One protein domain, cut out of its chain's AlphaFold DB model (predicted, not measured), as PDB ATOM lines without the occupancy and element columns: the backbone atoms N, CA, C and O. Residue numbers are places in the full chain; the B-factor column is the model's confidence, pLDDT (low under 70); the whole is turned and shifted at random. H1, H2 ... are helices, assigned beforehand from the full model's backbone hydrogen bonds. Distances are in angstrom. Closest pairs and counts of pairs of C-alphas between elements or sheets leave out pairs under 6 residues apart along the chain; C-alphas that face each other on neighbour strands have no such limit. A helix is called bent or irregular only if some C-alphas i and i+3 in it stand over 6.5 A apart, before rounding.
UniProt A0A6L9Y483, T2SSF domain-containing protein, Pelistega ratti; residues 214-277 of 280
ATOM      1  N   ALA A 214     231.306 138.009 105.657       89.62
ATOM      2  CA  ALA A 214     231.742 137.032 106.651       89.62
ATOM      3  C   ALA A 214     230.614 136.059 107.036       89.62
ATOM      4  O   ALA A 214     230.800 134.841 106.964       89.62
ATOM      5  N   LEU A 215     229.426 136.577 107.368       88.19
ATOM      6  CA  LEU A 215     228.262 135.763 107.744       88.19
ATOM      7  C   LEU A 215     227.787 134.878 106.582       88.19
ATOM      8  O   LEU A 215     227.528 133.686 106.749       88.19
ATOM      9  N   THR A 216     227.738 135.429 105.371       89.12
ATOM     10  CA  THR A 216     227.356 134.677 104.168       89.12
ATOM     11  C   THR A 216     228.436 133.689 103.729       89.12
ATOM     12  O   THR A 216     228.120 132.664 103.125       89.12
ATOM     13  N   SER A 217     229.719 133.945 104.016       87.56
ATOM     14  CA  SER A 217     230.815 133.006 103.742       87.56
ATOM     15  C   SER A 217     230.611 131.678 104.470       87.56
ATOM     16  O   SER A 217     230.753 130.621 103.852       87.56
ATOM     17  N   GLN A 218     230.174 131.718 105.734       86.94
ATOM     18  CA  GLN A 218     229.867 130.518 106.514       86.94
ATOM     19  C   GLN A 218     228.781 129.664 105.839       86.94
ATOM     20  O   GLN A 218     228.994 128.474 105.599       86.94
ATOM     21  N   GLY A 219     227.653 130.270 105.454       86.38
ATOM     22  CA  GLY A 219     226.579 129.564 104.746       86.38
ATOM     23  C   GLY A 219     227.015 129.035 103.372       86.38
ATOM     24  O   GLY A 219     226.698 127.904 103.002       86.38
ATOM     25  N   ARG A 220     227.821 129.806 102.625       88.38
ATOM     26  CA  ARG A 220     228.401 129.373 101.339       88.38
ATOM     27  C   ARG A 220     229.351 128.186 101.510       88.38
ATOM     28  O   ARG A 220     229.392 127.318 100.641       88.38
ATOM     29  N   MET A 221     230.120 128.136 102.597       88.19
ATOM     30  CA  MET A 221     231.022 127.024 102.896       88.19
ATOM     31  C   MET A 221     230.246 125.755 103.260       88.19
ATOM     32  O   MET A 221     230.551 124.697 102.716       88.19
ATOM     33  N   GLN A 222     229.207 125.866 104.093       86.94
ATOM     34  CA  GLN A 222     228.327 124.742 104.433       86.94
ATOM     35  C   GLN A 222     227.606 124.183 103.199       86.94
ATOM     36  O   GLN A 222     227.587 122.970 103.007       86.94
ATOM     37  N   MET A 223     227.105 125.054 102.314       88.12
ATOM     38  CA  MET A 223     226.534 124.646 101.024       88.12
ATOM     39  C   MET A 223     227.542 123.837 100.200       88.12
ATOM     40  O   MET A 223     227.224 122.747  99.741       88.12
ATOM     41  N   LYS A 224     228.769 124.348 100.023       87.44
ATOM     42  CA  LYS A 224     229.819 123.642  99.268       87.44
ATOM     43  C   LYS A 224     230.159 122.289  99.887       87.44
ATOM     44  O   LYS A 224     230.399 121.343  99.145       87.44
ATOM     45  N   ALA A 225     230.186 122.205 101.216       89.62
ATOM     46  CA  ALA A 225     230.424 120.955 101.922       89.62
ATOM     47  C   ALA A 225     229.296 119.946 101.664       89.62
ATOM     48  O   ALA A 225     229.602 118.834 101.250       89.62
ATOM     49  N   MET A 226     228.021 120.337 101.821       88.25
ATOM     50  CA  MET A 226     226.871 119.453 101.562       88.25
ATOM     51  C   MET A 226     226.856 118.934 100.123       88.25
ATOM     52  O   MET A 226     226.856 117.724  99.930       88.25
ATOM     53  N   VAL A 227     226.969 119.831  99.138       88.25
ATOM     54  CA  VAL A 227     226.993 119.471  97.706       88.25
ATOM     55  C   VAL A 227     228.184 118.564  97.367       88.25
ATOM     56  O   VAL A 227     228.144 117.774  96.424       88.25
ATOM     57  N   GLY A 228     229.277 118.671  98.126       88.75
ATOM     58  CA  GLY A 228     230.454 117.827  97.965       88.75
ATOM     59  C   GLY A 228     230.264 116.392  98.462       88.75
ATOM     60  O   GLY A 228     230.950 115.500  97.965       88.75
ATOM     61  N   VAL A 229     229.344 116.137  99.401       89.38
ATOM     62  CA  VAL A 229     229.191 114.815 100.036       89.38
ATOM     63  C   VAL A 229     228.863 113.711  99.020       89.38
ATOM     64  O   VAL A 229     229.601 112.724  99.002       89.38
ATOM     65  N   PRO A 230     227.855 113.836  98.129       85.06
ATOM     66  CA  PRO A 230     227.556 112.790  97.146       85.06
ATOM     67  C   PRO A 230     228.720 112.511  96.187       85.06
ATOM     68  O   PRO A 230     228.966 111.360  95.830       85.06
ATOM     69  N   MET A 231     229.472 113.550  95.807       85.06
ATOM     70  CA  MET A 231     230.656 113.423  94.949       85.06
ATOM     71  C   MET A 231     231.788 112.667  95.648       85.06
ATOM     72  O   MET A 231     232.409 111.792  95.047       85.06
ATOM     73  N   VAL A 232     232.046 112.976  96.922       86.69
ATOM     74  CA  VAL A 232     233.043 112.258  97.728       86.69
ATOM     75  C   VAL A 232     232.623 110.803  97.918       86.69
ATOM     76  O   VAL A 232     233.457 109.918  97.763       86.69
ATOM     77  N   LEU A 233     231.340 110.538  98.183       84.94
ATOM     78  CA  LEU A 233     230.816 109.175  98.297       84.94
ATOM     79  C   LEU A 233     230.982 108.390  96.993       84.94
ATOM     80  O   LEU A 233     231.495 107.275  97.037       84.94
ATOM     81  N   MET A 234     230.642 108.971  95.836       79.81
ATOM     82  CA  MET A 234     230.927 108.349  94.536       79.81
ATOM     83  C   MET A 234     232.417 108.044  94.374       79.81
ATOM     84  O   MET A 234     232.785 106.946  93.974       79.81
ATOM     85  N   LEU A 235     233.292 108.989  94.712       82.62
ATOM     86  CA  LEU A 235     234.733 108.799  94.578       82.62
ATOM     87  C   LEU A 235     235.227 107.653  95.473       82.62
ATOM     88  O   LEU A 235     235.934 106.772  94.995       82.62
ATOM     89  N   VAL A 236     234.802 107.606  96.739       83.75
ATOM     90  CA  VAL A 236     235.137 106.517  97.674       83.75
ATOM     91  C   VAL A 236     234.619 105.169  97.171       83.75
ATOM     92  O   VAL A 236     235.352 104.185  97.205       83.75
ATOM     93  N   MET A 237     233.393 105.119  96.643       79.75
ATOM     94  CA  MET A 237     232.832 103.900  96.054       79.75
ATOM     95  C   MET A 237     233.599 103.431  94.809       79.75
ATOM     96  O   MET A 237     233.521 102.255  94.477       79.75
ATOM     97  N   ASN A 238     234.328 104.321  94.124       75.00
ATOM     98  CA  ASN A 238     235.085 103.982  92.915       75.00
ATOM     99  C   ASN A 238     236.449 103.364  93.245       75.00
ATOM    100  O   ASN A 238     236.955 102.547  92.484       75.00
ATOM    101  N   PHE A 239     237.054 103.772  94.365       74.75
ATOM    102  CA  PHE A 239     238.338 103.235  94.833       74.75
ATOM    103  C   PHE A 239     238.188 102.048  95.798       74.75
ATOM    104  O   PHE A 239     239.180 101.386  96.095       74.75
ATOM    105  N   GLY A 240     236.980 101.776  96.301       72.75
ATOM    106  CA  GLY A 240     236.692 100.591  97.110       72.75
ATOM    107  C   GLY A 240     236.748  99.295  96.292       72.75
ATOM    108  O   GLY A 240     236.423  99.280  95.111       72.75
ATOM    109  N   GLU A 241     237.115  98.184  96.935       61.91
ATOM    110  CA  GLU A 241     237.337  96.856  96.323       61.91
ATOM    111  C   GLU A 241     236.083  96.169  95.735       61.91
ATOM    112  O   GLU A 241     236.119  94.995  95.371       61.91
ATOM    113  N   VAL A 242     234.950  96.863  95.616       55.06
ATOM    114  CA  VAL A 242     233.681  96.256  95.205       55.06
ATOM    115  C   VAL A 242     233.126  96.993  93.994       55.06
ATOM    116  O   VAL A 242     233.022  98.212  93.976       55.06
ATOM    117  N   ASN A 243     232.709  96.218  92.994       62.50
ATOM    118  CA  ASN A 243     232.034  96.615  91.752       62.50
ATOM    119  C   ASN A 243     230.645  97.277  91.992       62.50
ATOM    120  O   ASN A 243     229.724  97.128  91.197       62.50
ATOM    121  N   THR A 244     230.437  97.960  93.121       65.19
ATOM    122  CA  THR A 244     229.167  98.549  93.564       65.19
ATOM    123  C   THR A 244     228.775  99.756  92.730       65.19
ATOM    124  O   THR A 244     227.603  99.893  92.392       65.19
ATOM    125  N   LEU A 245     229.727 100.617  92.362       68.38
ATOM    126  CA  LEU A 245     229.435 101.813  91.568       68.38
ATOM    127  C   LEU A 245     228.987 101.463  90.142       68.38
ATOM    128  O   LEU A 245     228.017 102.027  89.637       68.38
ATOM    129  N   SER A 246     229.653 100.492  89.515       67.38
ATOM    130  CA  SER A 246     229.305  99.999  88.179       67.38
ATOM    131  C   SER A 246     227.951  99.281  88.175       67.38
ATOM    132  O   SER A 246     227.164  99.487  87.252       67.38
ATOM    133  N   LEU A 247     227.613  98.529  89.230       66.62
ATOM    134  CA  LEU A 247     226.286  97.923  89.409       66.62
ATOM    135  C   LEU A 247     225.184  98.977  89.611       66.62
ATOM    136  O   LEU A 247     224.096  98.852  89.047       66.62
ATOM    137  N   PHE A 248     225.471 100.037  90.373       71.25
ATOM    138  CA  PHE A 248     224.531 101.132  90.625       71.25
ATOM    139  C   PHE A 248     224.254 101.942  89.351       71.25
ATOM    140  O   PHE A 248     223.103 102.238  89.049       71.25
ATOM    141  N   LEU A 249     225.288 102.243  88.561       74.44
ATOM    142  CA  LEU A 249     225.160 102.966  87.290       74.44
ATOM    143  C   LEU A 249     224.561 102.118  86.159       74.44
ATOM    144  O   LEU A 249     224.062 102.670  85.181       74.44
ATOM    145  N   SER A 250     224.590 100.790  86.276       76.25
ATOM    146  CA  SER A 250     224.009  99.889  85.270       76.25
ATOM    147  C   SER A 250     222.542  99.544  85.554       76.25
ATOM    148  O   SER A 250     221.808  99.190  84.634       76.25
ATOM    149  N   SER A 251     222.089  99.651  86.807       83.12
ATOM    150  CA  SER A 251     220.704  99.363  87.195       83.12
ATOM    151  C   SER A 251     219.772 100.554  86.954       83.12
ATOM    152  O   SER A 251     220.081 101.694  87.309       83.12
ATOM    153  N   GLN A 252     218.563 100.286  86.452       84.00
ATOM    154  CA  GLN A 252     217.513 101.298  86.279       84.00
ATOM    155  C   GLN A 252     217.105 101.962  87.609       84.00
ATOM    156  O   GLN A 252     216.739 103.137  87.630       84.00
ATOM    157  N   THR A 253     217.230 101.249  88.734       83.12
ATOM    158  CA  THR A 253     216.980 101.809  90.072       83.12
ATOM    159  C   THR A 253     218.041 102.825  90.497       83.12
ATOM    160  O   THR A 253     217.706 103.809  91.152       83.12
ATOM    161  N   GLY A 254     219.303 102.645  90.094       82.81
ATOM    162  CA  GLY A 254     220.380 103.561  90.467       82.81
ATOM    163  C   GLY A 254     220.282 104.911  89.760       82.81
ATOM    164  O   GLY A 254     220.461 105.944  90.399       82.81
ATOM    165  N   TRP A 255     219.877 104.931  88.486       82.56
ATOM    166  CA  TRP A 255     219.587 106.180  87.767       82.56
ATOM    167  C   TRP A 255     218.447 106.983  88.403       82.56
ATOM    168  O   TRP A 255     218.531 108.208  88.478       82.56
ATOM    169  N   LEU A 256     217.407 106.309  88.905       88.38
ATOM    170  CA  LEU A 256     216.283 106.963  89.583       88.38
ATOM    171  C   LEU A 256     216.733 107.604  90.906       88.38
ATOM    172  O   LEU A 256     216.421 108.764  91.173       88.38
ATOM    173  N   VAL A 257     217.538 106.891  91.700       86.56
ATOM    174  CA  VAL A 257     218.119 107.425  92.944       86.56
ATOM    175  C   VAL A 257     219.054 108.605  92.662       86.56
ATOM    176  O   VAL A 257     218.978 109.616  93.356       86.56
ATOM    177  N   LEU A 258     219.891 108.532  91.622       85.25
ATOM    178  CA  LEU A 258     220.758 109.646  91.225       85.25
ATOM    179  C   LEU A 258     219.964 110.877  90.793       85.25
ATOM    180  O   LEU A 258     220.290 111.988  91.211       85.25
ATOM    181  N   ALA A 259     218.904 110.690  90.006       87.50
ATOM    182  CA  ALA A 259     218.015 111.779  89.621       87.50
ATOM    183  C   ALA A 259     217.370 112.438  90.852       87.50
ATOM    184  O   ALA A 259     217.328 113.665  90.938       87.50
ATOM    185  N   LEU A 260     216.933 111.638  91.834       90.75
ATOM    186  CA  LEU A 260     216.366 112.134  93.089       90.75
ATOM    187  C   LEU A 260     217.392 112.919  93.924       90.75
ATOM    188  O   LEU A 260     217.067 113.995  94.424       90.75
ATOM    189  N   ILE A 261     218.628 112.421  94.043       88.00
ATOM    190  CA  ILE A 261     219.721 113.109  94.752       88.00
ATOM    191  C   ILE A 261     220.024 114.453  94.089       88.00
ATOM    192  O   ILE A 261     220.055 115.474  94.768       88.00
ATOM    193  N   ILE A 262     220.201 114.474  92.764       89.19
ATOM    194  CA  ILE A 262     220.482 115.707  92.015       89.19
ATOM    195  C   ILE A 262     219.338 116.710  92.187       89.19
ATOM    196  O   ILE A 262     219.584 117.896  92.391       89.19
ATOM    197  N   PHE A 263     218.089 116.245  92.142       93.38
ATOM    198  CA  PHE A 263     216.926 117.095  92.369       93.38
ATOM    199  C   PHE A 263     216.928 117.715  93.777       93.38
ATOM    200  O   PHE A 263     216.792 118.933  93.909       93.38
ATOM    201  N   LEU A 264     217.149 116.907  94.820       91.94
ATOM    202  CA  LEU A 264     217.239 117.371  96.210       91.94
ATOM    203  C   LEU A 264     218.395 118.360  96.419       91.94
ATOM    204  O   LEU A 264     218.206 119.381  97.078       91.94
ATOM    205  N   GLU A 265     219.557 118.102  95.819       90.44
ATOM    206  CA  GLU A 265     220.715 119.004  95.835       90.44
ATOM    207  C   GLU A 265     220.394 120.349  95.175       90.44
ATOM    208  O   GLU A 265     220.650 121.406  95.749       90.44
ATOM    209  N   ILE A 266     219.766 120.340  93.993       91.88
ATOM    210  CA  ILE A 266     219.349 121.569  93.303       91.88
ATOM    211  C   ILE A 266     218.363 122.362  94.169       91.88
ATOM    212  O   ILE A 266     218.521 123.578  94.310       91.88
ATOM    213  N   CYS A 267     217.383 121.693  94.786       92.94
ATOM    214  CA  CYS A 267     216.456 122.324  95.722       92.94
ATOM    215  C   CYS A 267     217.194 122.932  96.923       92.94
ATOM    216  O   CYS A 267     216.967 124.098  97.253       92.94
ATOM    217  N   GLY A 268     218.113 122.192  97.548       87.94
ATOM    218  CA  GLY A 268     218.916 122.673  98.673       87.94
ATOM    219  C   GLY A 268     219.754 123.900  98.308       87.94
ATOM    220  O   GLY A 268     219.691 124.927  98.988       87.94
ATOM    221  N   ILE A 269     220.473 123.845  97.183       88.75
ATOM    222  CA  ILE A 269     221.250 124.973  96.653       88.75
ATOM    223  C   ILE A 269     220.341 126.179  96.401       88.75
ATOM    224  O   ILE A 269     220.718 127.303  96.737       88.75
ATOM    225  N   PHE A 270     219.156 125.971  95.823       90.38
ATOM    226  CA  PHE A 270     218.192 127.036  95.556       90.38
ATOM    227  C   PHE A 270     217.743 127.739  96.845       90.38
ATOM    228  O   PHE A 270     217.826 128.968  96.924       90.38
ATOM    229  N   PHE A 271     217.339 126.986  97.874       88.88
ATOM    230  CA  PHE A 271     216.918 127.559  99.156       88.88
ATOM    231  C   PHE A 271     218.056 128.301  99.854       88.88
ATOM    232  O   PHE A 271     217.874 129.443 100.275       88.88
ATOM    233  N   ILE A 272     219.250 127.705  99.919       86.38
ATOM    234  CA  ILE A 272     220.397 128.345 100.568       86.38
ATOM    235  C   ILE A 272     220.798 129.623  99.822       86.38
ATOM    236  O   ILE A 272     221.038 130.651 100.452       86.38
ATOM    237  N   ARG A 273     220.833 129.609  98.480       84.88
ATOM    238  CA  ARG A 273     221.122 130.820  97.692       84.88
ATOM    239  C   ARG A 273     220.101 131.923  97.945       84.88
ATOM    240  O   ARG A 273     220.494 133.080  98.022       84.88
ATOM    241  N   ARG A 274     218.825 131.573  98.101       86.12
ATOM    242  CA  ARG A 274     217.761 132.540  98.386       86.12
ATOM    243  C   ARG A 274     217.874 133.156  99.781       86.12
ATOM    244  O   ARG A 274     217.577 134.332  99.925       86.12
ATOM    245  N   ILE A 275     218.320 132.391 100.777       85.62
ATOM    246  CA  ILE A 275     218.540 132.889 102.146       85.62
ATOM    247  C   ILE A 275     219.794 133.774 102.224       85.62
ATOM    248  O   ILE A 275     219.807 134.774 102.932       85.62
ATOM    249  N   ILE A 276     220.857 133.401 101.504       82.69
ATOM    250  CA  ILE A 276     222.159 134.082 101.558       82.69
ATOM    251  C   ILE A 276     222.195 135.367 100.719       82.69
ATOM    252  O   ILE A 276     223.039 136.227 100.974       82.69
ATOM    253  N   ASN A 277     221.323 135.510  99.717       77.31
ATOM    254  CA  ASN A 277     221.255 136.724  98.910       77.31
ATOM    255  C   ASN A 277     220.599 137.859  99.706       77.31
ATOM    256  O   ASN A 277     219.400 138.102  99.594       77.31
TER     257      ASN A 277
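This is residues 214 to 277 of the 280 residues of the protein "T2SSF domain-containing protein" of Pelistega ratti (UniProt A0A6L9Y483). Two long helical legs, one made of the arms H1a and H1b of the bent helix H1 and the other of H3, form a flat, narrow U, with H1a and H3 running opposite ways and the short helix H2 crossing between the legs at one end. H1 is bent: its first arm H1a runs side by side with H3, and its second arm H1b swings away from H3 toward the H2 end. The 64 printed residues, with three named helices in the order H1, H2, H3 and no named strand, are all helix in class. The whole is loose, with a radius of gyration of the C-alphas of 14.7 A, and spans 43 by 22 by 6 A.

H1, residues 214 to 239, was assigned as one helix by its hydrogen bonds, but C-alphas 227 and 230 are 6.7 A apart. Its arms are H1a, residues 214 to 227, 20.3 A long from C-alpha 214 at (231.742, 137.032, 106.651), and H1b, residues 230 to 239, 14.6 A. H3, residues 252 to 276, measures 36.5 A and ends at C-alpha 276 at (222.159, 134.082, 101.558). H2, residues 244 to 250, measures 9.9 A.

H1a and H1b stand at a steep tilt of 43 degrees. H3 touches H1a with residues 265 to 276 alone, at a shallow tilt of 3 degrees, opposite ways; the closest C-alphas, of Thr 216 and Ile 276, are 5.8 A apart. H1b and H3 are only just apart, at 8.2 A. H1b touches H2, closest at the C-alphas of Met 237 and Leu 245, 6.0 A, at a steep tilt of 69 degrees, only just short of about perpendicular. H2 and H3 only just touch, with 3 pairs of C-alphas within 8 A, and only at the corner; the closest are Phe 248 and Gly 254, 4.8 A. Every O i to N i+4 pair is within hydrogen-bond range in H1b, H2 and H3, and 9 of 10 in H1a.

The C-alphas farthest apart, of Ala 214 and Ser 251, are 43.8 A apart. The printed part has no cut, and both links are tight. Residues 239 to 244 stand free. The mean pLDDT of the printed part is 83.1, with residues 241 to 247 under 70.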